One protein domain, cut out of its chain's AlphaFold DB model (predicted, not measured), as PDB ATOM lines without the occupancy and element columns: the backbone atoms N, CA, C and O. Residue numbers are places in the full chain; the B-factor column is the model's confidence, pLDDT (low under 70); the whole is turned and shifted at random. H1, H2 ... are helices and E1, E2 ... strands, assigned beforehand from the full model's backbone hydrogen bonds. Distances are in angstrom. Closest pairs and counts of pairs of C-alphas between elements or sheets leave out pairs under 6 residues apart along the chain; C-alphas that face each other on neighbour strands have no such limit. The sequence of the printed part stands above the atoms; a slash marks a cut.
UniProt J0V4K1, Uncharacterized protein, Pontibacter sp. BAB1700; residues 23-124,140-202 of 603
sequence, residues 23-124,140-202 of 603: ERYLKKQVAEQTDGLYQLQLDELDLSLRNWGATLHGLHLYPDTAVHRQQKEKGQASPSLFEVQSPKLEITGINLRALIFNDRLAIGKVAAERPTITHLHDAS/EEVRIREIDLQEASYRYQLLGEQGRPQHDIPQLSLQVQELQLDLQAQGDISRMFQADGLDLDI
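What this domain is: This is residues 23 to 124 and 140 to 202 of the 603 residues of an uncharacterized protein of Pontibacter sp. BAB1700 (UniProt J0V4K1). Look for one large, twisted sheet of nine strands folded into a V-shaped trough. The long strands E3, E4, E7 and E8 run through the fold; E1 and E6 belong to one wing, E2 and E5 to the other. H1 covers the E1 edge, while H2 and H3 sit at the ends of the two wings and H4 lies in the link from E8 to E9. The printed part has 165 residues, with four named helices and nine named strands that follow each other along the chain as H1 E1 E2 E3 H2 E4 H3 E5 E6 E7 E8 H4 E9; the class is mixed, helices and strands, and the branched sheet has parallel and antiparallel pairs. It is compact, with a radius of gyration of the C-alphas of 17.1 A and spans of 45 by 38 by 35 A.

How they stand to each other: Start at H1, residues 23 to 32, on the sheet at a height of 8.1 A over it; it lies over E1, residues 38 to 41, and runs along it at 5 degrees on the local plane, with Lys 27 and Leu 40 the closest C-alphas at 5.3 A. E1 runs on into E2, residues 44 to 48, at 79 degrees. Both are antiparallel to E3, residues 53 to 63, on one side of it: find N 39 and O 62 at 3.0 A, and N 46 and O 55 at 3.0 A. E2 and E3 form a hairpin. H2, residues 65 to 73, only grazes the sheet with residues 65 to 68. On the other side of E3 is antiparallel E4, residues 80 to 92, with N 56 and O 89 at 2.8 A; E4 bends by 90 degrees at residue 87. H3, residues 96 to 102, stands at the sheet's level. E5, residues 104 to 113, and E6, residues 116 to 121, are both antiparallel to E4, with N 90 and O 111 at 2.8 A and N 83 and O 118 at 2.9 A. Both are parallel to E7, residues 141 to 158: N 107 and O 143 are 2.8 A apart, N 119 and O 155 2.8 A. E7 forms an antiparallel hairpin with E8, residues 167 to 182, with N 144 and O 179 at 2.8 A. H4, residues 189 to 192, only grazes the sheet. Edge strand E9, residues 197 to 202, is antiparallel to E8, with N 175 and O 199 at 2.9 A. Each O i to N i+4 pair is within hydrogen-bond range in H1, H2 and H3; H4 is too short for one.

Where its parts are: Find C-alpha 23 at (157.008, 161.956, 120.584), where H1 begins its 14.3 A. E3 spans 26.3 A, E4 29.3 A, E5 26.3 A and E8 28.8 A. E7 runs 32.9 A from C-alpha 141 at (172.290, 157.909, 138.071). E9 ends at C-alpha 202, (183.580, 180.614, 123.822).

The domain as a whole: The C-alphas of Phe 101 and Gln 162 are the farthest apart, at 48.5 A. Residues 125 to 139 are not printed, and C-alphas 124 and 140 are 33.6 A apart across this cut. Of the links printed whole, none is long. Model confidence is under 70 at residues 162 to 163 and 185 to 192.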
ATOM      1  N   GLU A  23     157.170 160.502 120.714       88.00
ATOM      2  CA  GLU A  23     157.008 161.956 120.584       88.00
ATOM      3  C   GLU A  23     155.869 162.482 121.479       88.00
ATOM      4  O   GLU A  23     156.073 163.378 122.302       88.00
ATOM      5  N   ARG A  24     154.684 161.857 121.414       88.00
ATOM      6  CA  ARG A  24     153.543 162.195 122.285       88.00
ATOM      7  C   ARG A  24     153.818 161.923 123.761       88.00
ATOM      8  O   ARG A  24     153.376 162.700 124.604       88.00
ATOM      9  N   TYR A  25     154.521 160.839 124.085       85.88
ATOM     10  CA  TYR A  25     154.879 160.508 125.464       85.88
ATOM     11  C   TYR A  25     155.856 161.534 126.058       85.88
ATOM     12  O   TYR A  25     155.619 162.009 127.164       85.88
ATOM     13  N   LEU A  26     156.881 161.946 125.305       85.00
ATOM     14  CA  LEU A  26     157.826 162.997 125.698       85.00
ATOM     15  C   LEU A  26     157.115 164.341 125.895       85.00
ATOM     16  O   LEU A  26     157.241 164.947 126.959       85.00
ATOM     17  N   LYS A  27     156.305 164.776 124.918       89.31
ATOM     18  CA  LYS A  27     155.533 166.028 125.009       89.31
ATOM     19  C   LYS A  27     154.578 166.021 126.212       89.31
ATOM     20  O   LYS A  27     154.455 167.034 126.898       89.31
ATOM     21  N   LYS A  28     153.963 164.872 126.526       87.88
ATOM     22  CA  LYS A  28     153.129 164.694 127.724       87.88
ATOM     23  C   LYS A  28     153.945 164.723 129.020       87.88
ATOM     24  O   LYS A  28     153.552 165.418 129.948       87.88
ATOM     25  N   GLN A  29     155.064 164.003 129.099       84.75
ATOM     26  CA  GLN A  29     155.875 163.938 130.317       84.75
ATOM     27  C   GLN A  29     156.535 165.273 130.663       84.75
ATOM     28  O   GLN A  29     156.562 165.614 131.838       84.75
ATOM     29  N   VAL A  30     156.982 166.072 129.688       87.69
ATOM     30  CA  VAL A  30     157.474 167.435 129.972       87.69
ATOM     31  C   VAL A  30     156.379 168.291 130.616       87.69
ATOM     32  O   VAL A  30     156.641 168.957 131.614       87.69
ATOM     33  N   ALA A  31     155.141 168.226 130.116       87.75
ATOM     34  CA  ALA A  31     154.022 168.951 130.715       87.75
ATOM     35  C   ALA A  31     153.638 168.408 132.109       87.75
ATOM     36  O   ALA A  31     153.395 169.194 133.020       87.75
ATOM     37  N   GLU A  32     153.611 167.084 132.306       85.38
ATOM     38  CA  GLU A  32     153.253 166.464 133.594       85.38
ATOM     39  C   GLU A  32     154.319 166.677 134.682       85.38
ATOM     40  O   GLU A  32     153.964 166.968 135.818       85.38
ATOM     41  N   GLN A  33     155.610 166.582 134.353       78.69
ATOM     42  CA  GLN A  33     156.714 166.735 135.316       78.69
ATOM     43  C   GLN A  33     157.025 168.204 135.663       78.69
ATOM     44  O   GLN A  33     157.890 168.465 136.496       78.69
ATOM     45  N   THR A  34     156.361 169.173 135.018       82.38
ATOM     46  CA  THR A  34     156.593 170.616 135.231       82.38
ATOM     47  C   THR A  34     155.322 171.392 135.600       82.38
ATOM     48  O   THR A  34     155.315 172.620 135.543       82.38
ATOM     49  N   ASP A  35     154.232 170.698 135.959       85.38
ATOM     50  CA  ASP A  35     152.901 171.284 136.210       85.38
ATOM     51  C   ASP A  35     152.417 172.214 135.071       85.38
ATOM     52  O   ASP A  35     151.762 173.237 135.288       85.38
ATOM     53  N   GLY A  36     152.763 171.864 133.828       85.62
ATOM     54  CA  GLY A  36     152.458 172.632 132.620       85.62
ATOM     55  C   GLY A  36     153.345 173.859 132.377       85.62
ATOM     56  O   GLY A  36     153.097 174.577 131.408       85.62
ATOM     57  N   LEU A  37     154.366 174.114 133.207       89.94
ATOM     58  CA  LEU A  37     155.275 175.254 133.041       89.94
ATOM     59  C   LEU A  37     156.063 175.183 131.733       89.94
ATOM     60  O   LEU A  37     156.317 176.228 131.144       89.94
ATOM     61  N   TYR A  38     156.450 173.991 131.274       91.56
ATOM     62  CA  TYR A  38     157.208 173.822 130.036       91.56
ATOM     63  C   TYR A  38     156.410 173.099 128.955       91.56
ATOM     64  O   TYR A  38     155.719 172.111 129.203       91.56
ATOM     65  N   GLN A  39     156.557 173.582 127.722       92.75
ATOM     66  CA  GLN A  39     155.980 172.988 126.522       92.75
ATOM     67  C   GLN A  39     157.108 172.532 125.593       92.75
ATOM     68  O   GLN A  39     158.085 173.253 125.388       92.75
ATOM     69  N   LEU A  40     156.969 171.324 125.044       93.12
ATOM     70  CA  LEU A  40     157.921 170.716 124.119       93.12
ATOM     71  C   LEU A  40     157.324 170.669 122.707       93.12
ATOM     72  O   LEU A  40     156.324 169.989 122.467       93.12
ATOM     73  N   GLN A  41     157.973 171.338 121.763       93.81
ATOM     74  CA  GLN A  41     157.745 171.187 120.330       93.81
ATOM     75  C   GLN A  41     158.904 170.417 119.680       93.81
ATOM     76  O   GLN A  41     160.039 170.421 120.163       93.81
ATOM     77  N   LEU A  42     158.545 169.686 118.627       92.75
ATOM     78  CA  LEU A  42     159.380 168.814 117.800       92.75
ATOM     79  C   LEU A  42     158.713 168.782 116.426       92.75
ATOM     80  O   LEU A  42     157.492 168.571 116.392       92.75
ATOM     81  N   ASP A  43     159.495 168.949 115.360       93.75
ATOM     82  CA  ASP A  43     159.045 168.799 113.970       93.75
ATOM     83  C   ASP A  43     158.990 167.314 113.576       93.75
ATOM     84  O   ASP A  43     158.001 166.852 113.011       93.75
ATOM     85  N   GLU A  44     160.045 166.562 113.908       93.12
ATOM     86  CA  GLU A  44     160.224 165.147 113.557       93.12
ATOM     87  C   GLU A  44     161.093 164.438 114.618       93.12
ATOM     88  O   GLU A  44     161.904 165.069 115.307       93.12
ATOM     89  N   LEU A  45     160.892 163.128 114.796       92.00
ATOM     90  CA  LEU A  45     161.617 162.296 115.762       92.00
ATOM     91  C   LEU A  45     161.912 160.927 115.138       92.00
ATOM     92  O   LEU A  45     160.995 160.129 114.969       92.00
ATOM     93  N   ASP A  46     163.185 160.657 114.849       91.31
ATOM     94  CA  ASP A  46     163.665 159.390 114.275       91.31
ATOM     95  C   ASP A  46     164.124 158.428 115.380       91.31
ATOM     96  O   ASP A  46     164.887 158.830 116.267       91.31
ATOM     97  N   LEU A  47     163.776 157.138 115.299       87.94
ATOM     98  CA  LEU A  47     164.260 156.106 116.230       87.94
ATOM     99  C   LEU A  47     165.269 155.139 115.585       87.94
ATOM    100  O   LEU A  47     164.937 154.186 114.876       87.94
ATOM    101  N   SER A  48     166.549 155.315 115.923       84.88
ATOM    102  CA  SER A  48     167.648 154.488 115.417       84.88
ATOM    103  C   SER A  48     167.844 153.215 116.245       84.88
ATOM    104  O   SER A  48     168.633 153.173 117.193       84.88
ATOM    105  N   LEU A  49     167.198 152.119 115.826       78.38
ATOM    106  CA  LEU A  49     167.447 150.772 116.373       78.38
ATOM    107  C   LEU A  49     168.901 150.297 116.193       78.38
ATOM    108  O   LEU A  49     169.373 149.453 116.953       78.38
ATOM    109  N   ARG A  50     169.628 150.822 115.194       80.06
ATOM    110  CA  ARG A  50     171.033 150.459 114.940       80.06
ATOM    111  C   ARG A  50     171.968 151.027 116.008       80.06
ATOM    112  O   ARG A  50     172.850 150.313 116.477       80.06
ATOM    113  N   ASN A  51     171.772 152.294 116.369       81.94
ATOM    114  CA  ASN A  51     172.633 153.010 117.314       81.94
ATOM    115  C   ASN A  51     172.030 153.064 118.731       81.94
ATOM    116  O   ASN A  51     172.626 153.689 119.605       81.94
ATOM    117  N   TRP A  52     170.863 152.438 118.949       84.81
ATOM    118  CA  TRP A  52     170.046 152.547 120.167       84.81
ATOM    119  C   TRP A  52     169.883 154.011 120.585       84.81
ATOM    120  O   TRP A  52     170.373 154.442 121.625       84.81
ATOM    121  N   GLY A  53     169.275 154.799 119.702       89.94
ATOM    122  CA  GLY A  53     169.253 156.252 119.809       89.94
ATOM    123  C   GLY A  53     168.017 156.900 119.204       89.94
ATOM    124  O   GLY A  53     167.213 156.233 118.551       89.94
ATOM    125  N   ALA A  54     167.905 158.208 119.407       92.12
ATOM    126  CA  ALA A  54     166.866 159.057 118.847       92.12
ATOM    127  C   ALA A  54     167.485 160.327 118.247       92.12
ATOM    128  O   ALA A  54     168.411 160.896 118.834       92.12
ATOM    129  N   THR A  55     166.946 160.786 117.121       94.44
ATOM    130  CA  THR A  55     167.244 162.116 116.571       94.44
ATOM    131  C   THR A  55     165.999 162.977 116.696       94.44
ATOM    132  O   THR A  55     164.920 162.563 116.286       94.44
ATOM    133  N   LEU A  56     166.140 164.162 117.281       94.25
ATOM    134  CA  LEU A  56     165.063 165.115 117.500       94.25
ATOM    135  C   LEU A  56     165.311 166.325 116.595       94.25
ATOM    136  O   LEU A  56     166.329 167.010 116.736       94.25
ATOM    137  N   HIS A  57     164.389 166.573 115.669       96.19
ATOM    138  CA  HIS A  57     164.444 167.670 114.707       96.19
ATOM    139  C   HIS A  57     163.466 168.781 115.097       96.19
ATOM    140  O   HIS A  57     162.367 168.509 115.587       96.19
ATOM    141  N   GLY A  58     163.877 170.039 114.905       95.31
ATOM    142  CA  GLY A  58     163.051 171.194 115.280       95.31
ATOM    143  C   GLY A  58     162.719 171.232 116.773       95.31
ATOM    144  O   GLY A  58     161.583 171.501 117.159       95.31
ATOM    145  N   LEU A  59     163.690 170.898 117.629       96.00
ATOM    146  CA  LEU A  59     163.503 170.912 119.077       96.00
ATOM    147  C   LEU A  59     163.258 172.345 119.551       96.00
ATOM    148  O   LEU A  59     164.123 173.202 119.385       96.00
ATOM    149  N   HIS A  60     162.127 172.582 120.212       96.88
ATOM    150  CA  HIS A  60     161.855 173.837 120.914       96.88
ATOM    151  C   HIS A  60     161.165 173.553 122.248       96.88
ATOM    152  O   HIS A  60     159.985 173.218 122.308       96.88
ATOM    153  N   LEU A  61     161.932 173.677 123.328       94.75
ATOM    154  CA  LEU A  61     161.458 173.660 124.707       94.75
ATOM    155  C   LEU A  61     161.338 175.111 125.185       94.75
ATOM    156  O   LEU A  61     162.325 175.845 125.132       94.75
ATOM    157  N   TYR A  62     160.165 175.532 125.658       93.88
ATOM    158  CA  TYR A  62     159.951 176.899 126.151       93.88
ATOM    159  C   TYR A  62     159.007 176.955 127.363       93.88
ATOM    160  O   TYR A  62     158.151 176.077 127.521       93.88
ATOM    161  N   PRO A  63     159.146 177.982 128.224       92.50
ATOM    162  CA  PRO A  63     158.270 178.195 129.370       92.50
ATOM    163  C   PRO A  63     156.953 178.894 128.987       92.50
ATOM    164  O   PRO A  63     156.939 179.860 128.219       92.50
ATOM    165  N   ASP A  64     155.844 178.479 129.593       91.06
ATOM    166  CA  ASP A  64     154.569 179.193 129.548       91.06
ATOM    167  C   ASP A  64     154.543 180.310 130.610       91.06
ATOM    168  O   ASP A  64     154.415 180.085 131.817       91.06
ATOM    169  N   THR A  65     154.649 181.557 130.145       85.12
ATOM    170  CA  THR A  65     154.674 182.750 131.012       85.12
ATOM    171  C   THR A  65     153.350 183.041 131.736       85.12
ATOM    172  O   THR A  65     153.338 183.839 132.679       85.12
ATOM    173  N   ALA A  66     152.232 182.420 131.343       87.94
ATOM    174  CA  ALA A  66     150.972 182.501 132.079       87.94
ATOM    175  C   ALA A  66     150.941 181.485 133.233       87.94
ATOM    176  O   ALA A  66     150.518 181.840 134.336       87.94
ATOM    177  N   VAL A  67     151.455 180.268 133.017       89.88
ATOM    178  CA  VAL A  67     151.617 179.261 134.084       89.88
ATOM    179  C   VAL A  67     152.625 179.742 135.128       89.88
ATOM    180  O   VAL A  67     152.320 179.710 136.321       89.88
ATOM    181  N   HIS A  68     153.767 180.296 134.702       89.44
ATOM    182  CA  HIS A  68     154.761 180.896 135.607       89.44
ATOM    183  C   HIS A  68     154.157 181.987 136.500       89.44
ATOM    184  O   HIS A  68     154.346 181.976 137.715       89.44
ATOM    185  N   ARG A  69     153.335 182.883 135.930       87.69
ATOM    186  CA  ARG A  69     152.614 183.912 136.696       87.69
ATOM    187  C   ARG A  69     151.673 183.301 137.737       87.69
ATOM    188  O   ARG A  69     151.653 183.760 138.876       87.69
ATOM    189  N   GLN A  70     150.951 182.237 137.385       89.06
ATOM    190  CA  GLN A  70     150.066 181.544 138.322       89.06
ATOM    191  C   GLN A  70     150.839 180.801 139.428       89.06
ATOM    192  O   GLN A  70     150.384 180.741 140.567       89.06
ATOM    193  N   GLN A  71     152.008 180.230 139.124       87.25
ATOM    194  CA  GLN A  71     152.902 179.645 140.131       87.25
ATOM    195  C   GLN A  71     153.469 180.732 141.060       87.25
ATOM    196  O   GLN A  71     153.534 180.537 142.271       87.25
ATOM    197  N   LYS A  72     153.800 181.910 140.522       86.88
ATOM    198  CA  LYS A  72     154.309 183.067 141.271       86.88
ATOM    199  C   LYS A  72     153.274 183.619 142.251       86.88
ATOM    200  O   LYS A  72     153.608 183.861 143.406       86.88
ATOM    201  N   GLU A  73     152.010 183.713 141.840       87.31
ATOM    202  CA  GLU A  73     150.876 184.053 142.717       87.31
ATOM    203  C   GLU A  73     150.672 183.044 143.867       87.31
ATOM    204  O   GLU A  73     150.194 183.421 144.935       87.31
ATOM    205  N   LYS A  74     151.072 181.777 143.682       86.31
ATOM    206  CA  LYS A  74     151.048 180.728 144.720       86.31
ATOM    207  C   LYS A  74     152.322 180.676 145.581       86.31
ATOM    208  O   LYS A  74     152.364 179.893 146.526       86.31
ATOM    209  N   GLY A  75     153.363 181.449 145.256       82.12
ATOM    210  CA  GLY A  75     154.683 181.342 145.892       82.12
ATOM    211  C   GLY A  75     155.470 180.080 145.500       82.12
ATOM    212  O   GLY A  75     156.268 179.595 146.293       82.12
ATOM    213  N   GLN A  76     155.215 179.531 144.307       82.75
ATOM    214  CA  GLN A  76     155.763 178.261 143.801       82.75
ATOM    215  C   GLN A  76     156.531 178.396 142.471       82.75
ATOM    216  O   GLN A  76     156.923 177.390 141.888       82.75
ATOM    217  N   ALA A  77     156.700 179.609 141.940       83.62
ATOM    218  CA  ALA A  77     157.493 179.821 140.728       83.62
ATOM    219  C   ALA A  77     158.990 179.789 141.044       83.62
ATOM    220  O   ALA A  77     159.420 180.433 142.000       83.62
ATOM    221  N   SER A  78     159.781 179.143 140.187       84.94
ATOM    222  CA  SER A  78     161.235 179.328 140.192       84.94
ATOM    223  C   SER A  78     161.600 180.690 139.568       84.94
ATOM    224  O   SER A  78     160.926 181.136 138.627       84.94
ATOM    225  N   PRO A  79     162.653 181.378 140.051       87.00
ATOM    226  CA  PRO A  79     163.136 182.623 139.462       87.00
ATOM    227  C   PRO A  79     163.920 182.414 138.155       87.00
ATOM    228  O   PRO A  79     164.288 183.402 137.526       87.00
ATOM    229  N   SER A  80     164.194 181.173 137.736       89.62
ATOM    230  CA  SER A  80     164.942 180.857 136.509       89.62
ATOM    231  C   SER A  80     164.114 180.025 135.531       89.62
ATOM    232  O   SER A  80     163.590 178.967 135.877       89.62
ATOM    233  N   LEU A  81     164.032 180.493 134.286       91.25
ATOM    234  CA  LEU A  81     163.345 179.831 133.180       91.25
ATOM    235  C   LEU A  81     164.297 179.625 131.998       91.25
ATOM    236  O   LEU A  81     165.123 180.491 131.710       91.25
ATOM    237  N   PHE A  82     164.156 178.509 131.282       93.00
ATOM    238  CA  PHE A  82     165.042 178.150 130.172       93.00
ATOM    239  C   PHE A  82     164.266 177.867 128.886       93.00
ATOM    240  O   PHE A  82     163.494 176.917 128.804       93.00
ATOM    241  N   GLU A  83     164.512 178.662 127.852       94.62
ATOM    242  CA  GLU A  83     164.152 178.307 126.483       94.62
ATOM    243  C   GLU A  83     165.349 177.620 125.812       94.62
ATOM    244  O   GLU A  83     166.469 178.135 125.848       94.62
ATOM    245  N   VAL A  84     165.113 176.468 125.183       95.81
ATOM    246  CA  VAL A  84     166.121 175.715 124.428       95.81
ATOM    247  C   VAL A  84     165.566 175.386 123.049       95.81
ATOM    248  O   VAL A  84     164.581 174.661 122.915       95.81
ATOM    249  N   GLN A  85     166.224 175.903 122.017       97.38
ATOM    250  CA  GLN A  85     165.947 175.613 120.613       97.38
ATOM    251  C   GLN A  85     167.119 174.819 120.020       97.38
ATOM    252  O   GLN A  85     168.275 175.151 120.278       97.38
ATOM    253  N   SER A  86     166.871 173.796 119.203       97.06
ATOM    254  CA  SER A  86     167.924 173.121 118.433       97.06
ATOM    255  C   SER A  86     167.407 172.605 117.084       97.06
ATOM    256  O   SER A  86     166.418 171.872 117.057       97.06
ATOM    257  N   PRO A  87     168.085 172.916 115.959       97.06
ATOM    258  CA  PRO A  87     167.753 172.343 114.653       97.06
ATOM    259  C   PRO A  87     167.830 170.809 114.631       97.06
ATOM    260  O   PRO A  87     167.042 170.159 113.941       97.06
ATOM    261  N   LYS A  88     168.784 170.241 115.382       95.69
ATOM    262  CA  LYS A  88     169.002 168.801 115.524       95.69
ATOM    263  C   LYS A  88     169.678 168.488 116.863       95.69
ATOM    264  O   LYS A  88     170.785 168.963 117.120       95.69
ATOM    265  N   LEU A  89     169.056 167.607 117.642       96.12
ATOM    266  CA  LEU A  89     169.644 166.941 118.806       96.12
ATOM    267  C   LEU A  89     169.719 165.432 118.524       96.12
ATOM    268  O   LEU A  89     168.694 164.794 118.298       96.12
ATOM    269  N   GLU A  90     170.917 164.855 118.525       96.06
ATOM    270  CA  GLU A  90     171.151 163.421 118.314       96.06
ATOM    271  C   GLU A  90     171.617 162.760 119.616       96.06
ATOM    272  O   GLU A  90     172.586 163.196 120.237       96.06
ATOM    273  N   ILE A  91     170.934 161.693 120.030       94.94
ATOM    274  CA  ILE A  91     171.231 160.929 121.246       94.94
ATOM    275  C   ILE A  91     171.452 159.471 120.840       94.94
ATOM    276  O   ILE A  91     170.565 158.853 120.258       94.94
ATOM    277  N   THR A  92     172.613 158.892 121.151       94.75
ATOM    278  CA  THR A  92     172.982 157.523 120.742       94.75
ATOM    279  C   THR A  92     173.519 156.687 121.899       94.75
ATOM    280  O   THR A  92     174.030 157.214 122.886       94.75
ATOM    281  N   GLY A  93     173.419 155.360 121.789       91.44
ATOM    282  CA  GLY A  93     173.904 154.424 122.804       91.44
ATOM    283  C   GLY A  93     173.085 154.427 124.098       91.44
ATOM    284  O   GLY A  93     173.642 154.155 125.158       91.44
ATOM    285  N   ILE A  94     171.790 154.748 124.024       89.75
ATOM    286  CA  ILE A  94     170.864 154.759 125.161       89.75
ATOM    287  C   ILE A  94     170.685 153.325 125.672       89.75
ATOM    288  O   ILE A  94     170.103 152.464 125.007       89.75
ATOM    289  N   ASN A  95     171.153 153.059 126.888       85.62
ATOM    290  CA  ASN A  95     171.045 151.754 127.524       85.62
ATOM    291  C   ASN A  95     169.651 151.556 128.143       85.62
ATOM    292  O   ASN A  95     169.481 151.567 129.362       85.62
ATOM    293  N   LEU A  96     168.651 151.324 127.288       78.75
ATOM    294  CA  LEU A  96     167.262 151.078 127.701       78.75
ATOM    295  C   LEU A  96     167.130 149.923 128.712       78.75
ATOM    296  O   LEU A  96     166.206 149.922 129.519       78.75
ATOM    297  N   ARG A  97     168.063 148.959 128.725       80.50
ATOM    298  CA  ARG A  97     168.084 147.887 129.731       80.50
ATOM    299  C   ARG A  97     168.450 148.412 131.124       80.50
ATOM    300  O   ARG A  97     167.809 148.010 132.086       80.50
ATOM    301  N   ALA A  98     169.457 149.277 131.245       77.19
ATOM    302  CA  ALA A  98     169.791 149.893 132.532       77.19
ATOM    303  C   ALA A  98     168.655 150.806 133.023       77.19
ATOM    304  O   ALA A  98     168.308 150.766 134.200       77.19
ATOM    305  N   LEU A  99     168.017 151.537 132.105       77.31
ATOM    306  CA  LEU A  99     166.917 152.442 132.430       77.31
ATOM    307  C   LEU A  99     165.669 151.700 132.939       77.31
ATOM    308  O   LEU A  99     165.070 152.130 133.913       77.31
ATOM    309  N   ILE A 100     165.283 150.589 132.300       77.44
ATOM    310  CA  ILE A 100     164.035 149.862 132.609       77.44
ATOM    311  C   ILE A 100     164.161 148.923 133.824       77.44
ATOM    312  O   ILE A 100     163.151 148.619 134.455       77.44
ATOM    313  N   PHE A 101     165.363 148.423 134.133       82.12
ATOM    314  CA  PHE A 101     165.553 147.390 135.168       82.12
ATOM    315  C   PHE A 101     166.396 147.820 136.374       82.12
ATOM    316  O   PHE A 101     166.368 147.120 137.385       82.12
ATOM    317  N   ASN A 102     167.148 148.920 136.268       79.00
ATOM    318  CA  ASN A 102     168.067 149.380 137.311       79.00
ATOM    319  C   ASN A 102     167.890 150.874 137.650       79.00
ATOM    320  O   ASN A 102     168.720 151.395 138.385       79.00
ATOM    321  N   ASP A 103     166.910 151.568 137.059       81.19
ATOM    322  CA  ASP A 103     166.667 153.014 137.213       81.19
ATOM    323  C   ASP A 103     167.887 153.919 136.901       81.19
ATOM    324  O   ASP A 103     168.089 154.976 137.503       81.19
ATOM    325  N   ARG A 104     168.720 153.517 135.924       84.31
ATOM    326  CA  ARG A 104     169.958 154.231 135.537       84.31
ATOM    327  C   ARG A 104     170.004 154.572 134.054       84.31
ATOM    328  O   ARG A 104     169.930 153.688 133.197       84.31
ATOM    329  N   LEU A 105     170.196 155.850 133.740       86.12
ATOM    330  CA  LEU A 105     170.275 156.347 132.368       86.12
ATOM    331  C   LEU A 105     171.732 156.425 131.906       86.12
ATOM    332  O   LEU A 105     172.404 157.427 132.121       86.12
ATOM    333  N   ALA A 106     172.210 155.384 131.225       90.06
ATOM    334  CA  ALA A 106     173.489 155.438 130.516       90.06
ATOM    335  C   ALA A 106     173.275 155.769 129.028       90.06
ATOM    336  O   ALA A 106     172.505 155.088 128.345       90.06
ATOM    337  N   ILE A 107     173.972 156.790 128.531       93.31
ATOM    338  CA  ILE A 107     173.957 157.277 127.145       93.31
ATOM    339  C   ILE A 107     175.385 157.210 126.581       93.31
ATOM    340  O   ILE A 107     176.363 157.456 127.287       93.31
ATOM    341  N   GLY A 108     175.510 156.877 125.294       94.94
ATOM    342  CA  GLY A 108     176.771 156.934 124.556       94.94
ATOM    343  C   GLY A 108     177.174 158.378 124.264       94.94
ATOM    344  O   GLY A 108     178.029 158.918 124.957       94.94
ATOM    345  N   LYS A 109     176.535 158.999 123.268       96.38
ATOM    346  CA  LYS A 109     176.795 160.390 122.867       96.38
ATOM    347  C   LYS A 109     175.507 161.210 122.825       96.38
ATOM    348  O   LYS A 109     174.503 160.732 122.295       96.38
ATOM    349  N   VAL A 110     175.569 162.445 123.321       96.75
ATOM    350  CA  VAL A 110     174.597 163.520 123.076       96.75
ATOM    351  C   VAL A 110     175.274 164.584 122.214       96.75
ATOM    352  O   VAL A 110     176.297 165.134 122.611       96.75
ATOM    353  N   ALA A 111     174.716 164.884 121.045       97.50
ATOM    354  CA  ALA A 111     175.268 165.857 120.109       97.50
ATOM    355  C   ALA A 111     174.209 166.872 119.674       97.50
ATOM    356  O   ALA A 111     173.098 166.484 119.312       97.50
ATOM    357  N   ALA A 112     174.555 168.159 119.660       97.25
ATOM    358  CA  ALA A 112     173.672 169.206 119.151       97.25
ATOM    359  C   ALA A 112     174.449 170.225 118.316       97.25
ATOM    360  O   ALA A 112     175.457 170.777 118.760       97.25
ATOM    361  N   GLU A 113     173.942 170.507 117.118       95.50
ATOM    362  CA  GLU A 113     174.532 171.476 116.197       95.50
ATOM    363  C   GLU A 113     173.722 172.778 116.223       95.50
ATOM    364  O   GLU A 113     172.507 172.774 116.010       95.50
ATOM    365  N   ARG A 114     174.394 173.898 116.506       97.19
ATOM    366  CA  ARG A 114     173.820 175.249 116.609       97.19
ATOM    367  C   ARG A 114     172.582 175.369 117.532       97.19
ATOM    368  O   ARG A 114     171.626 176.059 117.162       97.19
ATOM    369  N   PRO A 115     172.547 174.743 118.733       97.69
ATOM    370  CA  PRO A 115     171.468 174.982 119.687       97.69
ATOM    371  C   PRO A 115     171.514 176.422 120.225       97.69
ATOM    372  O   PRO A 115     172.580 177.012 120.390       97.69
ATOM    373  N   THR A 116     170.352 176.991 120.526       97.81
ATOM    374  CA  THR A 116     170.193 178.326 121.114       97.81
ATOM    375  C   THR A 116     169.523 178.197 122.472       97.81
ATOM    376  O   THR A 116     168.428 177.648 122.577       97.81
ATOM    377  N   ILE A 117     170.187 178.704 123.508       96.88
ATOM    378  CA  ILE A 117     169.750 178.632 124.903       96.88
ATOM    379  C   ILE A 117     169.488 180.057 125.398       96.88
ATOM    380  O   ILE A 117     170.388 180.901 125.391       96.88
ATOM    381  N   THR A 118     168.265 180.335 125.847       95.69
ATOM    382  CA  THR A 118     167.896 181.608 126.477       95.69
ATOM    383  C   THR A 118     167.497 181.354 127.930       95.69
ATOM    384  O   THR A 118     166.459 180.754 128.200       95.69
ATOM    385  N   HIS A 119     168.308 181.824 128.874       94.50
ATOM    386  CA  HIS A 119     167.991 181.835 130.302       94.50
ATOM    387  C   HIS A 119     167.299 183.165 130.640       94.50
ATOM    388  O   HIS A 119     167.878 184.240 130.468       94.50
ATOM    389  N   LEU A 120     166.049 183.088 131.092       91.00
ATOM    390  CA  LEU A 120     165.233 184.219 131.526       91.00
ATOM    391  C   LEU A 120     165.141 184.209 133.058       91.00
ATOM    392  O   LEU A 120     164.730 183.204 133.637       91.00
ATOM    393  N   HIS A 121     165.502 185.313 133.712       90.38
ATOM    394  CA  HIS A 121     165.484 185.428 135.172       90.38
ATOM    395  C   HIS A 121     164.423 186.420 135.658       90.38
ATOM    396  O   HIS A 121     164.474 187.603 135.322       90.38
ATOM    397  N   ASP A 122     163.473 185.963 136.475       88.38
ATOM    398  CA  ASP A 122     162.495 186.833 137.133       88.38
ATOM    399  C   ASP A 122     163.022 187.296 138.494       88.38
ATOM    400  O   ASP A 122     162.788 186.665 139.525       88.38
ATOM    401  N   ALA A 123     163.694 188.448 138.502       84.38
ATOM    402  CA  ALA A 123     164.230 189.078 139.710       84.38
ATOM    403  C   ALA A 123     163.157 189.524 140.733       84.38
ATOM    404  O   ALA A 123     163.500 189.978 141.824       84.38
ATOM    405  N   SER A 124     161.864 189.407 140.403       83.06
ATOM    406  CA  SER A 124     160.741 189.662 141.318       83.06
ATOM    407  C   SER A 124     160.069 188.382 141.841       83.06
ATOM    408  O   SER A 124     159.063 188.451 142.550       83.06
ATOM    409  N   GLU A 140     168.329 157.047 139.622       79.88
ATOM    410  CA  GLU A 140     169.453 157.226 140.559       79.88
ATOM    411  C   GLU A 140     170.630 157.986 139.927       79.88
ATOM    412  O   GLU A 140     171.180 158.915 140.514       79.88
ATOM    413  N   GLU A 141     171.020 157.567 138.721       83.94
ATOM    414  CA  GLU A 141     172.290 157.909 138.071       83.94
ATOM    415  C   GLU A 141     172.050 158.229 136.589       83.94
ATOM    416  O   GLU A 141     171.409 157.449 135.871       83.94
ATOM    417  N   VAL A 142     172.617 159.338 136.108       88.56
ATOM    418  CA  VAL A 142     172.725 159.636 134.671       88.56
ATOM    419  C   VAL A 142     174.198 159.652 134.281       88.56
ATOM    420  O   VAL A 142     174.976 160.434 134.819       88.56
ATOM    421  N   ARG A 143     174.584 158.821 133.310       91.88
ATOM    422  CA  ARG A 143     175.944 158.772 132.760       91.88
ATOM    423  C   ARG A 143     175.922 159.007 131.256       91.88
ATOM    424  O   ARG A 143     175.175 158.345 130.538       91.88
ATOM    425  N   ILE A 144     176.762 159.914 130.769       94.25
ATOM    426  CA  ILE A 144     176.863 160.280 129.354       94.25
ATOM    427  C   ILE A 144     178.343 160.258 128.969       94.25
ATOM    428  O   ILE A 144     179.118 161.063 129.480       94.25
ATOM    429  N   ARG A 145     178.756 159.336 128.087       95.62
ATOM    430  CA  ARG A 145     180.189 159.208 127.747       95.62
ATOM    431  C   ARG A 145     180.729 160.402 126.973       95.62
ATOM    432  O   ARG A 145     181.903 160.719 127.105       95.62
ATOM    433  N   GLU A 146     179.887 161.027 126.162       97.12
ATOM    434  CA  GLU A 146     180.264 162.161 125.326       97.12
ATOM    435  C   GLU A 146     179.101 163.157 125.208       97.12
ATOM    436  O   GLU A 146     177.994 162.792 124.801       97.12
ATOM    437  N   ILE A 147     179.353 164.422 125.532       97.19
ATOM    438  CA  ILE A 147     178.512 165.555 125.130       97.19
ATOM    439  C   ILE A 147     179.306 166.375 124.119       97.19
ATOM    440  O   ILE A 147     180.471 166.670 124.362       97.19
ATOM    441  N   ASP A 148     178.671 166.748 123.011       98.00
ATOM    442  CA  ASP A 148     179.278 167.488 121.902       98.00
ATOM    443  C   ASP A 148     178.312 168.581 121.417       98.00
ATOM    444  O   ASP A 148     177.423 168.343 120.593       98.00
ATOM    445  N   LEU A 149     178.439 169.783 121.987       97.75
ATOM    446  CA  LEU A 149     177.685 170.964 121.564       97.75
ATOM    447  C   LEU A 149     178.556 171.783 120.613       97.75
ATOM    448  O   LEU A 149     179.607 172.286 121.014       97.75
ATOM    449  N   GLN A 150     178.111 171.945 119.369       97.19
ATOM    450  CA  GLN A 150     178.874 172.623 118.320       97.19
ATOM    451  C   GLN A 150     178.181 173.920 117.898       97.19
ATOM    452  O   GLN A 150     177.010 173.902 117.519       97.19
ATOM    453  N   GLU A 151     178.904 175.044 117.942       96.81
ATOM    454  CA  GLU A 151     178.408 176.374 117.538       96.81
ATOM    455  C   GLU A 151     177.092 176.802 118.220       96.81
ATOM    456  O   GLU A 151     176.254 177.492 117.637       96.81
ATOM    457  N   ALA A 152     176.913 176.402 119.478       97.88
ATOM    458  CA  ALA A 152     175.803 176.812 120.323       97.88
ATOM    459  C   ALA A 152     175.801 178.329 120.581       97.88
ATOM    460  O   ALA A 152     176.841 178.986 120.519       97.88
ATOM    461  N   SER A 153     174.650 178.886 120.955       98.00
ATOM    462  CA  SER A 153     174.562 180.231 121.531       98.00
ATOM    463  C   SER A 153     173.847 180.217 122.881       98.00
ATOM    464  O   SER A 153     172.913 179.443 123.094       98.00
ATOM    465  N   TYR A 154     174.293 181.071 123.803       97.69
ATOM    466  CA  TYR A 154     173.709 181.236 125.134       97.69
ATOM    467  C   TYR A 154     173.466 182.716 125.425       97.69
ATOM    468  O   TYR A 154     174.353 183.547 125.226       97.69
ATOM    469  N   ARG A 155     172.275 183.048 125.927       96.12
ATOM    470  CA  ARG A 155     171.900 184.409 126.336       96.12
ATOM    471  C   ARG A 155     171.207 184.393 127.691       96.12
ATOM    472  O   ARG A 155     170.314 183.580 127.911       96.12
ATOM    473  N   TYR A 156     171.559 185.342 128.551       94.12
ATOM    474  CA  TYR A 156     170.901 185.584 129.837       94.12
ATOM    475  C   TYR A 156     170.196 186.945 129.832       94.12
ATOM    476  O   TYR A 156     170.814 187.954 129.481       94.12
ATOM    477  N   GLN A 157     168.914 186.980 130.202       90.31
ATOM    478  CA  GLN A 157     168.053 188.170 130.156       90.31
ATOM    479  C   GLN A 157     167.158 188.258 131.403       90.31
ATOM    480  O   GLN A 157     166.733 187.238 131.946       90.31
ATOM    481  N   LEU A 158     166.830 189.479 131.831       86.75
ATOM    482  CA  LEU A 158     165.872 189.734 132.910       86.75
ATOM    483  C   LEU A 158     164.434 189.703 132.367       86.75
ATOM    484  O   LEU A 158     164.120 190.323 131.347       86.75
ATOM    485  N   LEU A 159     163.547 188.959 133.029       81.62
ATOM    486  CA  LEU A 159     162.181 188.737 132.562       81.62
ATOM    487  C   LEU A 159     161.357 190.029 132.659       81.62
ATOM    488  O   LEU A 159     161.110 190.550 133.742       81.62
ATOM    489  N   GLY A 160     160.891 190.514 131.507       72.50
ATOM    490  CA  GLY A 160     160.107 191.748 131.388       72.50
ATOM    491  C   GLY A 160     160.925 192.975 130.974       72.50
ATOM    492  O   GLY A 160     160.336 193.948 130.503       72.50
ATOM    493  N   GLU A 161     162.257 192.924 131.044       71.06
ATOM    494  CA  GLU A 161     163.105 194.005 130.542       71.06
ATOM    495  C   GLU A 161     163.264 193.928 129.018       71.06
ATOM    496  O   GLU A 161     163.736 192.941 128.460       71.06
ATOM    497  N   GLN A 162     162.901 195.007 128.321       56.75
ATOM    498  CA  GLN A 162     163.156 195.167 126.885       56.75
ATOM    499  C   GLN A 162     164.585 195.691 126.667       56.75
ATOM    500  O   GLN A 162     164.793 196.833 126.257       56.75
ATOM    501  N   GLY A 163     165.568 194.865 127.032       63.00
ATOM    502  CA  GLY A 163     166.984 195.228 127.114       63.00
ATOM    503  C   GLY A 163     167.904 194.436 126.182       63.00
ATOM    504  O   GLY A 163     167.476 193.652 125.337       63.00
ATOM    505  N   ARG A 164     169.214 194.641 126.359       70.50
ATOM    506  CA  ARG A 164     170.236 193.714 125.849       70.50
ATOM    507  C   ARG A 164     170.407 192.564 126.848       70.50
ATOM    508  O   ARG A 164     170.263 192.808 128.042       70.50
ATOM    509  N   PRO A 165     170.762 191.346 126.403       83.81
ATOM    510  CA  PRO A 165     171.172 190.287 127.321       83.81
ATOM    511  C   PRO A 165     172.344 190.738 128.207       83.81
ATOM    512  O   PRO A 165     173.320 191.305 127.712       83.81
ATOM    513  N   GLN A 166     172.250 190.465 129.510       91.44
ATOM    514  CA  GLN A 166     173.303 190.761 130.489       91.44
ATOM    515  C   GLN A 166     174.512 189.832 130.299       91.44
ATOM    516  O   GLN A 166     175.637 190.272 130.513       91.44
ATOM    517  N   HIS A 167     174.311 188.596 129.823       95.44
ATOM    518  CA  HIS A 167     175.378 187.761 129.254       95.44
ATOM    519  C   HIS A 167     174.986 187.333 127.837       95.44
ATOM    520  O   HIS A 167     173.914 186.754 127.653       95.44
ATOM    521  N   ASP A 168     175.856 187.575 126.859       97.00
ATOM    522  CA  ASP A 168     175.698 187.168 125.460       97.00
ATOM    523  C   ASP A 168     176.901 186.335 125.012       97.00
ATOM    524  O   ASP A 168     178.049 186.790 125.062       97.00
ATOM    525  N   ILE A 169     176.638 185.102 124.585       97.81
ATOM    526  CA  ILE A 169     177.612 184.178 124.008       97.81
ATOM    527  C   ILE A 169     177.066 183.749 122.640       97.81
ATOM    528  O   ILE A 169     176.297 182.789 122.554       97.81
ATOM    529  N   PRO A 170     177.439 184.441 121.548       97.44
ATOM    530  CA  PRO A 170     176.909 184.168 120.212       97.44
ATOM    531  C   PRO A 170     177.583 182.975 119.514       97.44
ATOM    532  O   PRO A 170     177.229 182.667 118.378       97.44
ATOM    533  N   GLN A 171     178.601 182.363 120.129       97.88
ATOM    534  CA  GLN A 171     179.210 181.105 119.690       97.88
ATOM    535  C   GLN A 171     179.930 180.433 120.872       97.88
ATOM    536  O   GLN A 171     180.834 181.022 121.472       97.88
ATOM    537  N   LEU A 172     179.528 179.203 121.175       97.44
ATOM    538  CA  LEU A 172     180.074 178.307 122.189       97.44
ATOM    539  C   LEU A 172     180.216 176.914 121.572       97.44
ATOM    540  O   LEU A 172     179.272 176.409 120.970       97.44
ATOM    541  N   SER A 173     181.367 176.283 121.761       98.25
ATOM    542  CA  SER A 173     181.526 174.840 121.577       98.25
ATOM    543  C   SER A 173     181.958 174.220 122.900       98.25
ATOM    544  O   SER A 173     182.825 174.772 123.577       98.25
ATOM    545  N   LEU A 174     181.334 173.105 123.274       97.69
ATOM    546  CA  LEU A 174     181.554 172.404 124.539       97.69
ATOM    547  C   LEU A 174     181.633 170.904 124.271       97.69
ATOM    548  O   LEU A 174     180.687 170.332 123.724       97.69
ATOM    549  N   GLN A 175     182.723 170.282 124.709       97.56
ATOM    550  CA  GLN A 175     182.892 168.835 124.707       97.56
ATOM    551  C   GLN A 175     183.139 168.340 126.136       97.56
ATOM    552  O   GLN A 175     183.952 168.905 126.866       97.56
ATOM    553  N   VAL A 176     182.394 167.312 126.551       95.88
ATOM    554  CA  VAL A 176     182.481 166.711 127.895       95.88
ATOM    555  C   VAL A 176     182.606 165.200 127.760       95.88
ATOM    556  O   VAL A 176     181.840 164.594 127.011       95.88
ATOM    557  N   GLN A 177     183.547 164.599 128.487       95.31
ATOM    558  CA  GLN A 177     183.851 163.168 128.433       95.31
ATOM    559  C   GLN A 177     183.522 162.484 129.772       95.31
ATOM    560  O   GLN A 177     183.864 163.000 130.835       95.31
ATOM    561  N   GLU A 178     182.848 161.332 129.699       93.50
ATOM    562  CA  GLU A 178     182.420 160.476 130.826       93.50
ATOM    563  C   GLU A 178     181.732 161.228 131.983       93.50
ATOM    564  O   GLU A 178     181.971 160.969 133.166       93.50
ATOM    565  N   LEU A 179     180.806 162.129 131.623       91.25
ATOM    566  CA  LEU A 179     179.928 162.810 132.569       91.25
ATOM    567  C   LEU A 179     179.120 161.795 133.386       91.25
ATOM    568  O   LEU A 179     178.420 160.945 132.831       91.25
ATOM    569  N   GLN A 180     179.152 161.955 134.702       89.50
ATOM    570  CA  GLN A 180     178.361 161.228 135.684       89.50
ATOM    571  C   GLN A 180     177.609 162.237 136.561       89.50
ATOM    572  O   GLN A 180     178.196 163.189 137.081       89.50
ATOM    573  N   LEU A 181     176.302 162.020 136.706       86.00
ATOM    574  CA  LEU A 181     175.399 162.799 137.545       86.00
ATOM    575  C   LEU A 181     174.734 161.873 138.569       86.00
ATOM    576  O   LEU A 181     173.974 160.974 138.196       86.00
ATOM    577  N   ASP A 182     175.005 162.116 139.848       81.12
ATOM    578  CA  ASP A 182     174.307 161.485 140.970       81.12
ATOM    579  C   ASP A 182     173.103 162.362 141.348       81.12
ATOM    580  O   ASP A 182     173.264 163.494 141.815       81.12
ATOM    581  N   LEU A 183     171.890 161.849 141.118       75.44
ATOM    582  CA  LEU A 183     170.642 162.566 141.402       75.44
ATOM    583  C   LEU A 183     170.173 162.397 142.860       75.44
ATOM    584  O   LEU A 183     169.212 163.044 143.275       75.44
ATOM    585  N   GLN A 184     170.849 161.551 143.641       73.81
ATOM    586  CA  GLN A 184     170.572 161.278 145.054       73.81
ATOM    587  C   GLN A 184     171.582 161.963 145.999       73.81
ATOM    588  O   GLN A 184     171.353 162.009 147.213       73.81
ATOM    589  N   ALA A 185     172.667 162.541 145.466       66.75
ATOM    590  CA  ALA A 185     173.689 163.303 146.189       66.75
ATOM    591  C   ALA A 185     173.164 164.636 146.775       66.75
ATOM    592  O   ALA A 185     173.441 165.731 146.284       66.75
ATOM    593  N   GLN A 186     172.410 164.545 147.872       56.78
ATOM    594  CA  GLN A 186     171.815 165.693 148.564       56.78
ATOM    595  C   GLN A 186     172.864 166.695 149.080       56.78
ATOM    596  O   GLN A 186     173.794 166.338 149.802       56.78
ATOM    597  N   GLY A 187     172.645 167.979 148.781       58.06
ATOM    598  CA  GLY A 187     173.296 169.115 149.445       58.06
ATOM    599  C   GLY A 187     174.740 169.432 149.036       58.06
ATOM    600  O   GLY A 187     175.262 170.451 149.485       58.06
ATOM    601  N   ASP A 188     175.384 168.623 148.190       58.09
ATOM    602  CA  ASP A 188     176.773 168.841 147.764       58.09
ATOM    603  C   ASP A 188     176.927 168.695 146.242       58.09
ATOM    604  O   ASP A 188     177.185 167.613 145.710       58.09
ATOM    605  N   ILE A 189     176.794 169.823 145.535       59.56
ATOM    606  CA  ILE A 189     176.855 169.911 144.064       59.56
ATOM    607  C   ILE A 189     178.193 169.371 143.515       59.56
ATOM    608  O   ILE A 189     178.234 168.892 142.386       59.56
ATOM    609  N   SER A 190     179.273 169.366 144.314       59.56
ATOM    610  CA  SER A 190     180.558 168.759 143.919       59.56
ATOM    611  C   SER A 190     180.489 167.242 143.698       59.56
ATOM    612  O   SER A 190     181.315 166.694 142.978       59.56
ATOM    613  N   ARG A 191     179.495 166.563 144.284       63.75
ATOM    614  CA  ARG A 191     179.266 165.115 144.135       63.75
ATOM    615  C   ARG A 191     178.239 164.801 143.053       63.75
ATOM    616  O   ARG A 191     178.340 163.762 142.409       63.75
ATOM    617  N   MET A 192     177.295 165.721 142.841       67.19
ATOM    618  CA  MET A 192     176.249 165.636 141.817       67.19
ATOM    619  C   MET A 192     176.786 165.709 140.379       67.19
ATOM    620  O   MET A 192     176.039 165.395 139.458       67.19
ATOM    621  N   PHE A 193     178.033 166.144 140.164       76.50
ATOM    622  CA  PHE A 193     178.640 166.300 138.839       76.50
ATOM    623  C   PHE A 193     180.108 165.857 138.849       76.50
ATOM    624  O   PHE A 193     180.920 166.422 139.579       76.50
ATOM    625  N   GLN A 194     180.459 164.889 138.003       81.25
ATOM    626  CA  GLN A 194     181.833 164.420 137.771       81.25
ATOM    627  C   GLN A 194     182.046 164.202 136.267       81.25
ATOM    628  O   GLN A 194     181.147 163.702 135.599       81.25
ATOM    629  N   ALA A 195     183.209 164.560 135.720       87.75
ATOM    630  CA  ALA A 195     183.557 164.333 134.312       87.75
ATOM    631  C   ALA A 195     185.079 164.185 134.150       87.75
ATOM    632  O   ALA A 195     185.834 164.898 134.812       87.75
ATOM    633  N   ASP A 196     185.514 163.301 133.249       89.44
ATOM    634  CA  ASP A 196     186.935 162.994 133.019       89.44
ATOM    635  C   ASP A 196     187.609 164.026 132.092       89.44
ATOM    636  O   ASP A 196     188.809 164.289 132.198       89.44
ATOM    637  N   GLY A 197     186.840 164.626 131.176       91.56
ATOM    638  CA  GLY A 197     187.324 165.606 130.201       91.56
ATOM    639  C   GLY A 197     186.337 166.749 129.984       91.56
ATOM    640  O   GLY A 197     185.128 166.522 129.932       91.56
ATOM    641  N   LEU A 198     186.853 167.973 129.852       93.38
ATOM    642  CA  LEU A 198     186.081 169.191 129.611       93.38
ATOM    643  C   LEU A 198     186.877 170.161 128.728       93.38
ATOM    644  O   LEU A 198     187.838 170.778 129.194       93.38
ATOM    645  N   ASP A 199     186.416 170.337 127.490       97.00
ATOM    646  CA  ASP A 199     186.961 171.285 126.516       97.00
ATOM    647  C   ASP A 199     185.888 172.316 126.131       97.00
ATOM    648  O   ASP A 199     184.744 171.972 125.820       97.00
ATOM    649  N   LEU A 200     186.242 173.601 126.162       97.62
ATOM    650  CA  LEU A 200     185.316 174.725 125.999       97.62
ATOM    651  C   LEU A 200     185.946 175.825 125.134       97.62
ATOM    652  O   LEU A 200     187.030 176.307 125.450       97.62
ATOM    653  N   ASP A 201     185.251 176.269 124.082       98.50
ATOM    654  CA  ASP A 201     185.624 177.408 123.225       98.50
ATOM    655  C   ASP A 201     184.445 178.384 123.121       98.50
ATOM    656  O   ASP A 201     183.441 178.113 122.464       98.50
ATOM    657  N   ILE A 202     184.564 179.527 123.792       98.50
ATOM    658  CA  ILE A 202     183.580 180.614 123.822       98.50
ATOM    659  C   ILE A 202     184.129 181.789 123.017       98.50
ATOM    660  O   ILE A 202     185.256 182.233 123.242       98.50
TER     661      ILE A 202